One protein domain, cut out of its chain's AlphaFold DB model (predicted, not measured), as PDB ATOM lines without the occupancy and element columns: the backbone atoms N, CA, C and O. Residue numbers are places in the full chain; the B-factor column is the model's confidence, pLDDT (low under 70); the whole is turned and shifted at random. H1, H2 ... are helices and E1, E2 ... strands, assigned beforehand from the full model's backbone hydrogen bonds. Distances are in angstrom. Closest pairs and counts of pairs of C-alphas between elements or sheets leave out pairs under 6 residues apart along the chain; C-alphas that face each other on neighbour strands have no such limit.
ATOM      1  N   LYS A   9    -164.781 160.508 106.958       92.88
ATOM      2  CA  LYS A   9    -165.507 161.187 105.882       92.88
ATOM      3  C   LYS A   9    -164.874 160.817 104.542       92.88
ATOM      4  O   LYS A   9    -163.723 161.147 104.291       92.88
ATOM      5  N   LEU A  10    -165.637 160.150 103.684       90.25
ATOM      6  CA  LEU A  10    -165.240 159.741 102.337       90.25
ATOM      7  C   LEU A  10    -166.179 160.396 101.327       90.25
ATOM      8  O   LEU A  10    -167.374 160.109 101.327       90.25
ATOM      9  N   ASN A  11    -165.657 161.290 100.483       88.12
ATOM     10  CA  ASN A  11    -166.419 161.979  99.430       88.12
ATOM     11  C   ASN A  11    -167.746 162.586  99.934       88.12
ATOM     12  O   ASN A  11    -168.816 162.341  99.387       88.12
ATOM     13  N   GLY A  12    -167.695 163.316 101.054       87.44
ATOM     14  CA  GLY A  12    -168.880 163.923 101.680       87.44
ATOM     15  C   GLY A  12    -169.767 162.955 102.475       87.44
ATOM     16  O   GLY A  12    -170.720 163.384 103.120       87.44
ATOM     17  N   SER A  13    -169.434 161.666 102.487       89.00
ATOM     18  CA  SER A  13    -170.220 160.589 103.077       89.00
ATOM     19  C   SER A  13    -169.503 159.973 104.279       89.00
ATOM     20  O   SER A  13    -168.335 159.606 104.199       89.00
ATOM     21  N   THR A  14    -170.198 159.816 105.401       94.06
ATOM     22  CA  THR A  14    -169.597 159.239 106.611       94.06
ATOM     23  C   THR A  14    -169.601 157.709 106.551       94.06
ATOM     24  O   THR A  14    -170.632 157.106 106.227       94.06
ATOM     25  N   ARG A  15    -168.455 157.075 106.811       95.94
ATOM     26  CA  ARG A  15    -168.249 155.619 106.722       95.94
ATOM     27  C   ARG A  15    -167.403 155.102 107.879       95.94
ATOM     28  O   ARG A  15    -166.582 155.837 108.408       95.94
ATOM     29  N   PHE A  16    -167.577 153.839 108.241       95.75
ATOM     30  CA  PHE A  16    -166.746 153.151 109.222       95.75
ATOM     31  C   PHE A  16    -165.775 152.202 108.505       95.75
ATOM     32  O   PHE A  16    -166.202 151.494 107.583       95.75
ATOM     33  N   PRO A  17    -164.490 152.176 108.904       95.31
ATOM     34  CA  PRO A  17    -163.535 151.208 108.382       95.31
ATOM     35  C   PRO A  17    -163.944 149.780 108.782       95.31
ATOM     36  O   PRO A  17    -164.168 149.534 109.969       95.31
ATOM     37  N   PRO A  18    -164.032 148.828 107.836       94.62
ATOM     38  CA  PRO A  18    -164.460 147.463 108.144       94.62
ATOM     39  C   PRO A  18    -163.481 146.734 109.067       94.62
ATOM     40  O   PRO A  18    -163.908 145.987 109.940       94.62
ATOM     41  N   THR A  19    -162.179 146.992 108.919       93.69
ATOM     42  CA  THR A  19    -161.128 146.418 109.769       93.69
ATOM     43  C   THR A  19    -161.284 146.854 111.222       93.69
ATOM     44  O   THR A  19    -161.334 146.014 112.110       93.69
ATOM     45  N   ALA A  20    -161.477 148.152 111.461       94.69
ATOM     46  CA  ALA A  20    -161.657 148.695 112.805       94.69
ATOM     47  C   ALA A  20    -162.967 148.219 113.465       94.69
ATOM     48  O   ALA A  20    -163.026 148.035 114.678       94.69
ATOM     49  N   ILE A  21    -164.025 148.000 112.674       95.94
ATOM     50  CA  ILE A  21    -165.254 147.363 113.169       95.94
ATOM     51  C   ILE A  21    -164.973 145.923 113.590       95.94
ATOM     52  O   ILE A  21    -165.382 145.531 114.677       95.94
ATOM     53  N   HIS A  22    -164.247 145.160 112.775       94.19
ATOM     54  CA  HIS A  22    -163.940 143.767 113.079       94.19
ATOM     55  C   HIS A  22    -163.065 143.612 114.333       94.19
ATOM     56  O   HIS A  22    -163.327 142.754 115.168       94.19
ATOM     57  N   GLU A  23    -162.074 144.484 114.529       93.75
ATOM     58  CA  GLU A  23    -161.270 144.519 115.760       93.75
ATOM     59  C   GLU A  23    -162.128 144.811 117.001       93.75
ATOM     60  O   GLU A  23    -161.963 144.188 118.054       93.75
ATOM     61  N   TRP A  24    -163.074 145.747 116.877       94.88
ATOM     62  CA  TRP A  24    -164.027 146.042 117.940       94.88
ATOM     63  C   TRP A  24    -164.926 144.834 118.239       94.88
ATOM     64  O   TRP A  24    -165.038 144.460 119.408       94.88
ATOM     65  N   GLU A  25    -165.486 144.195 117.206       95.12
ATOM     66  CA  GLU A  25    -166.301 142.974 117.305       95.12
ATOM     67  C   GLU A  25    -165.531 141.853 118.022       95.12
ATOM     68  O   GLU A  25    -166.003 141.339 119.040       95.12
ATOM     69  N   ALA A  26    -164.305 141.558 117.582       93.94
ATOM     70  CA  ALA A  26    -163.438 140.551 118.193       93.94
ATOM     71  C   ALA A  26    -163.150 140.859 119.672       93.94
ATOM     72  O   ALA A  26    -163.208 139.974 120.524       93.94
ATOM     73  N   SER A  27    -162.917 142.133 120.014       93.94
ATOM     74  CA  SER A  27    -162.704 142.541 121.410       93.94
ATOM     75  C   SER A  27    -163.950 142.413 122.301       93.94
ATOM     76  O   SER A  27    -163.813 142.403 123.523       93.94
ATOM     77  N   HIS A  28    -165.145 142.318 121.703       91.25
ATOM     78  CA  HIS A  28    -166.424 142.073 122.384       91.25
ATOM     79  C   HIS A  28    -166.827 140.589 122.358       91.25
ATOM     80  O   HIS A  28    -167.924 140.250 122.797       91.25
ATOM     81  N   GLY A  29    -165.955 139.707 121.853       93.06
ATOM     82  CA  GLY A  29    -166.234 138.277 121.715       93.06
ATOM     83  C   GLY A  29    -167.247 137.954 120.615       93.06
ATOM     84  O   GLY A  29    -167.840 136.878 120.634       93.06
ATOM     85  N   LEU A  30    -167.477 138.882 119.681       91.19
ATOM     86  CA  LEU A  30    -168.341 138.657 118.528       91.19
ATOM     87  C   LEU A  30    -167.531 137.984 117.415       91.19
ATOM     88  O   LEU A  30    -166.621 138.591 116.853       91.19
ATOM     89  N   ASP A  31    -167.900 136.751 117.075       89.69
ATOM     90  CA  ASP A  31    -167.359 136.019 115.926       89.69
ATOM     91  C   ASP A  31    -168.276 136.212 114.710       89.69
ATOM     92  O   ASP A  31    -169.140 135.391 114.397       89.69
ATOM     93  N   LEU A  32    -168.173 137.388 114.087       89.06
ATOM     94  CA  LEU A  32    -168.989 137.766 112.936       89.06
ATOM     95  C   LEU A  32    -168.143 137.791 111.657       89.06
ATOM     96  O   LEU A  32    -166.991 138.231 111.687       89.06
ATOM     97  N   PRO A  33    -168.719 137.411 110.498       89.00
ATOM     98  CA  PRO A  33    -167.994 137.447 109.237       89.00
ATOM     99  C   PRO A  33    -167.546 138.880 108.923       89.00
ATOM    100  O   PRO A  33    -168.331 139.822 109.124       89.00
ATOM    101  N   PRO A  34    -166.313 139.066 108.420       88.06
ATOM    102  CA  PRO A  34    -165.751 140.387 108.191       88.06
ATOM    103  C   PRO A  34    -166.601 141.181 107.200       88.06
ATOM    104  O   PRO A  34    -167.133 140.657 106.220       88.06
ATOM    105  N   LEU A  35    -166.730 142.480 107.464       92.62
ATOM    106  CA  LEU A  35    -167.457 143.388 106.589       92.62
ATOM    107  C   LEU A  35    -166.655 143.660 105.313       92.62
ATOM    108  O   LEU A  35    -165.471 143.987 105.360       92.62
ATOM    109  N   THR A  36    -167.314 143.569 104.161       90.25
ATOM    110  CA  THR A  36    -166.693 143.861 102.867       90.25
ATOM    111  C   THR A  36    -166.827 145.343 102.531       90.25
ATOM    112  O   THR A  36    -167.930 145.840 102.291       90.25
ATOM    113  N   GLY A  37    -165.695 146.042 102.464       91.56
ATOM    114  CA  GLY A  37    -165.647 147.455 102.094       91.56
ATOM    115  C   GLY A  37    -166.129 148.411 103.192       91.56
ATOM    116  O   GLY A  37    -166.469 148.023 104.306       91.56
ATOM    117  N   MET A  38    -166.113 149.705 102.876       93.00
ATOM    118  CA  MET A  38    -166.493 150.769 103.808       93.00
ATOM    119  C   MET A  38    -167.983 150.710 104.138       93.00
ATOM    120  O   MET A  38    -168.821 150.827 103.242       93.00
ATOM    121  N   VAL A  39    -168.322 150.617 105.425       94.19
ATOM    122  CA  VAL A  39    -169.718 150.459 105.848       94.19
ATOM    123  C   VAL A  39    -170.345 151.774 106.279       94.19
ATOM    124  O   VAL A  39    -169.711 152.641 106.880       94.19
ATOM    125  N   ASN A  40    -171.619 151.948 105.949       95.31
ATOM    126  CA  ASN A  40    -172.404 153.084 106.411       95.31
ATOM    127  C   ASN A  40    -173.127 152.759 107.730       95.31
ATOM    128  O   ASN A  40    -173.285 151.604 108.123       95.31
ATOM    129  N   VAL A  41    -173.614 153.797 108.410       95.94
ATOM    130  CA  VAL A  41    -174.261 153.650 109.723       95.94
ATOM    131  C   VAL A  41    -175.535 152.794 109.693       95.94
ATOM    132  O   VAL A  41    -175.837 152.122 110.674       95.94
ATOM    133  N   LYS A  42    -176.275 152.776 108.575       96.12
ATOM    134  CA  LYS A  42    -177.491 151.959 108.437       96.12
ATOM    135  C   LYS A  42    -177.149 150.470 108.364       96.12
ATOM    136  O   LYS A  42    -177.865 149.666 108.945       96.12
ATOM    137  N   GLN A  43    -176.045 150.116 107.701       95.44
ATOM    138  CA  GLN A  43    -175.552 148.736 107.655       95.44
ATOM    139  C   GLN A  43    -175.143 148.247 109.048       95.44
ATOM    140  O   GLN A  43    -175.511 147.142 109.426       95.44
ATOM    141  N   LEU A  44    -174.454 149.080 109.835       96.00
ATOM    142  CA  LEU A  44    -174.104 148.741 111.219       96.00
ATOM    143  C   LEU A  44    -175.339 148.608 112.117       96.00
ATOM    144  O   LEU A  44    -175.448 147.652 112.876       96.00
ATOM    145  N   ALA A  45    -176.290 149.536 112.000       97.44
ATOM    146  CA  ALA A  45    -177.555 149.480 112.728       97.44
ATOM    147  C   ALA A  45    -178.312 148.170 112.445       97.44
ATOM    148  O   ALA A  45    -178.726 147.485 113.377       97.44
ATOM    149  N   ALA A  46    -178.416 147.784 111.168       96.31
ATOM    150  CA  ALA A  46    -179.030 146.522 110.764       96.31
ATOM    151  C   ALA A  46    -178.253 145.300 111.283       96.31
ATOM    152  O   ALA A  46    -178.864 144.377 111.809       96.31
ATOM    153  N   ARG A  47    -176.916 145.313 111.187       95.12
ATOM    154  CA  ARG A  47    -176.049 144.208 111.631       95.12
ATOM    155  C   ARG A  47    -176.190 143.902 113.118       95.12
ATOM    156  O   ARG A  47    -176.208 142.737 113.489       95.12
ATOM    157  N   TYR A  48    -176.305 144.933 113.952       95.25
ATOM    158  CA  TYR A  48    -176.419 144.768 115.403       95.25
ATOM    159  C   TYR A  48    -177.867 144.790 115.915       95.25
ATOM    160  O   TYR A  48    -178.079 144.688 117.119       95.25
ATOM    161  N   GLY A  49    -178.866 144.957 115.038       96.50
ATOM    162  CA  GLY A  49    -180.274 145.042 115.437       96.50
ATOM    163  C   GLY A  49    -180.604 146.264 116.305       96.50
ATOM    164  O   GLY A  49    -181.507 146.210 117.136       96.50
ATOM    165  N   VAL A  50    -179.871 147.370 116.140       97.75
ATOM    166  CA  VAL A  50    -180.033 148.596 116.940       97.75
ATOM    167  C   VAL A  50    -180.420 149.792 116.079       97.75
ATOM    168  O   VAL A  50    -180.288 149.791 114.859       97.75
ATOM    169  N   SER A  51    -180.869 150.872 116.721       98.00
ATOM    170  CA  SER A  51    -181.126 152.129 116.017       98.00
ATOM    171  C   SER A  51    -179.830 152.792 115.528       98.00
ATOM    172  O   SER A  51    -178.779 152.701 116.165       98.00
ATOM    173  N   VAL A  52    -179.918 153.573 114.447       97.44
ATOM    174  CA  VAL A  52    -178.807 154.421 113.967       97.44
ATOM    175  C   VAL A  52    -178.306 155.374 115.060       97.44
ATOM    176  O   VAL A  52    -177.104 155.600 115.183       97.44
ATOM    177  N   ALA A  53    -179.208 155.911 115.886       97.81
ATOM    178  CA  ALA A  53    -178.843 156.792 116.991       97.81
ATOM    179  C   ALA A  53    -177.976 156.075 118.041       97.81
ATOM    180  O   ALA A  53    -177.086 156.694 118.621       97.81
ATOM    181  N   THR A  54    -178.196 154.776 118.260       98.12
ATOM    182  CA  THR A  54    -177.385 153.958 119.170       98.12
ATOM    183  C   THR A  54    -175.938 153.869 118.684       98.12
ATOM    184  O   THR A  54    -175.025 154.121 119.469       98.12
ATOM    185  N   ILE A  55    -175.724 153.629 117.385       97.81
ATOM    186  CA  ILE A  55    -174.378 153.585 116.786       97.81
ATOM    187  C   ILE A  55    -173.638 154.913 116.992       97.81
ATOM    188  O   ILE A  55    -172.476 154.934 117.398       97.81
ATOM    189  N   TRP A  56    -174.321 156.040 116.777       97.19
ATOM    190  CA  TRP A  56    -173.730 157.361 117.001       97.19
ATOM    191  C   TRP A  56    -173.376 157.622 118.463       97.19
ATOM    192  O   TRP A  56    -172.331 158.210 118.737       97.19
ATOM    193  N   ARG A  57    -174.200 157.156 119.410       97.81
ATOM    194  CA  ARG A  57    -173.886 157.255 120.843       97.81
ATOM    195  C   ARG A  57    -172.640 156.451 121.200       97.81
ATOM    196  O   ARG A  57    -171.826 156.952 121.969       97.81
ATOM    197  N   TRP A  58    -172.457 155.257 120.632       96.69
ATOM    198  CA  TRP A  58    -171.241 154.462 120.837       96.69
ATOM    199  C   TRP A  58    -170.001 155.173 120.298       96.69
ATOM    200  O   TRP A  58    -169.028 155.329 121.034       96.69
ATOM    201  N   ALA A  59    -170.061 155.697 119.070       96.12
ATOM    202  CA  ALA A  59    -168.964 156.470 118.487       96.12
ATOM    203  C   ALA A  59    -168.640 157.730 119.311       96.12
ATOM    204  O   ALA A  59    -167.474 158.005 119.598       96.12
ATOM    205  N   GLN A  60    -169.658 158.478 119.750       95.81
ATOM    206  CA  GLN A  60    -169.469 159.670 120.576       95.81
ATOM    207  C   GLN A  60    -168.879 159.332 121.949       95.81
ATOM    208  O   GLN A  60    -167.991 160.047 122.413       95.81
ATOM    209  N   LYS A  61    -169.357 158.259 122.591       95.81
ATOM    210  CA  LYS A  61    -168.822 157.781 123.868       95.81
ATOM    211  C   LYS A  61    -167.356 157.381 123.723       95.81
ATOM    212  O   LYS A  61    -166.538 157.892 124.471       95.81
ATOM    213  N   ALA A  62    -167.019 156.580 122.715       94.50
ATOM    214  CA  ALA A  62    -165.641 156.193 122.424       94.50
ATOM    215  C   ALA A  62    -164.721 157.407 122.214       94.50
ATOM    216  O   ALA A  62    -163.619 157.452 122.753       94.50
ATOM    217  N   ARG A  63    -165.191 158.429 121.487       93.50
ATOM    218  CA  ARG A  63    -164.442 159.678 121.291       93.50
ATOM    219  C   ARG A  63    -164.233 160.442 122.596       93.50
ATOM    220  O   ARG A  63    -163.169 161.011 122.795       93.50
ATOM    221  N   LYS A  64    -165.258 160.495 123.450       93.88
ATOM    222  CA  LYS A  64    -165.186 161.162 124.755       93.88
ATOM    223  C   LYS A  64    -164.220 160.435 125.688       93.88
ATOM    224  O   LYS A  64    -163.410 161.095 126.319       93.88
ATOM    225  N   ASP A  65    -164.299 159.110 125.733       91.38
ATOM    226  CA  ASP A  65    -163.456 158.272 126.588       91.38
ATOM    227  C   ASP A  65    -161.978 158.320 126.147       91.38
ATOM    228  O   ASP A  65    -161.100 158.204 126.984       91.38
ATOM    229  N   ALA A  66    -161.687 158.541 124.858       85.75
ATOM    230  CA  ALA A  66    -160.319 158.742 124.359       85.75
ATOM    231  C   ALA A  66    -159.753 160.154 124.612       85.75
ATOM    232  O   ALA A  66    -158.556 160.373 124.438       85.75
ATOM    233  N   ALA A  67    -160.610 161.121 124.948       79.31
ATOM    234  CA  ALA A  67    -160.235 162.511 125.213       79.31
ATOM    235  C   ALA A  67    -160.175 162.845 126.716       79.31
ATOM    236  O   ALA A  67    -159.906 163.995 127.062       79.31
TER     237      ALA A  67
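This is residues 9 to 67 of the 68 residues of an uncharacterized protein of Thiohalobacter thiocyanaticus (UniProt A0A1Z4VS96). Three short helices are set in an open arrangement with few contacts: H2 and H3 meet as an L, and H1 stands across from them, joined to H2 by a wide loop of residues 28 to 40. The short strand E1 leads into H1, and the far part of H3 with the last residues, 57 to 67, sticks out from the rest. The printed part has 59 residues with one named strand and three named helices, in the order E1, H1, H2, H3. It is mostly helix, with 32 residues in helices and 3 in the strand. The whole is compact, with a radius of gyration of the C-alphas of 11.6 A and spans of 28 by 27 by 20 A.

E1, residues 13 to 15, pairs with no named strand, but in a short pairing residues 9 to 10 run antiparallel to its residues 13 to 14. A tight link of two residues joins it to H1, residues 18 to 27; the two are apart. H1 touches no helix. A long link of 13 residues joins it to H2, residues 41 to 48, and H1 and H2 are apart. The closest C-alphas of E1 and H2 are those of Arg 15 and Val 41, 7.0 A apart. A tight link of three residues joins H2 to H3, residues 52 to 65. H2 and H3 touch, with the C-alphas of Ala 45 and Val 52 the closest at 5.2 A. Their lines stand at 86 degrees, about perpendicular. H3 touches H2 with residues 52 to 55 alone. H3 is apart from E1 and from H1. In H1, H2 and H3 every pair of O i and N i+4 is within hydrogen-bond range.

E1 runs from Ser 13, whose C-alpha is at (-170.220, 160.589, 103.077), to Arg 15. H1 runs from Pro 18, with its C-alpha at (-164.460, 147.463, 108.144), to Ser 27 and measures 14.3 A from first to last C-alpha. H2, from Val 41 to Tyr 48, measures 10.8 A. H3, the longest helix with 14 residues, runs 20.2 A from Val 52 to Asp 65, whose C-alpha is at (-163.456, 158.272, 126.588).

The two C-alphas farthest apart are those of Gly 12 and Gly 29, at 32.7 A. Residues 57 to 67, of which 57 to 65 belong to H3, stand free; the other 48 residues span 32 by 21 by 14 A. The long link, residues 28 to 40, has its C-alphas 8 to 15 A from the mean of all C-alphas. The printed part, residues 9 to 67, has no cut. The mean pLDDT of the printed part is 93.7, and no printed residue is under 70.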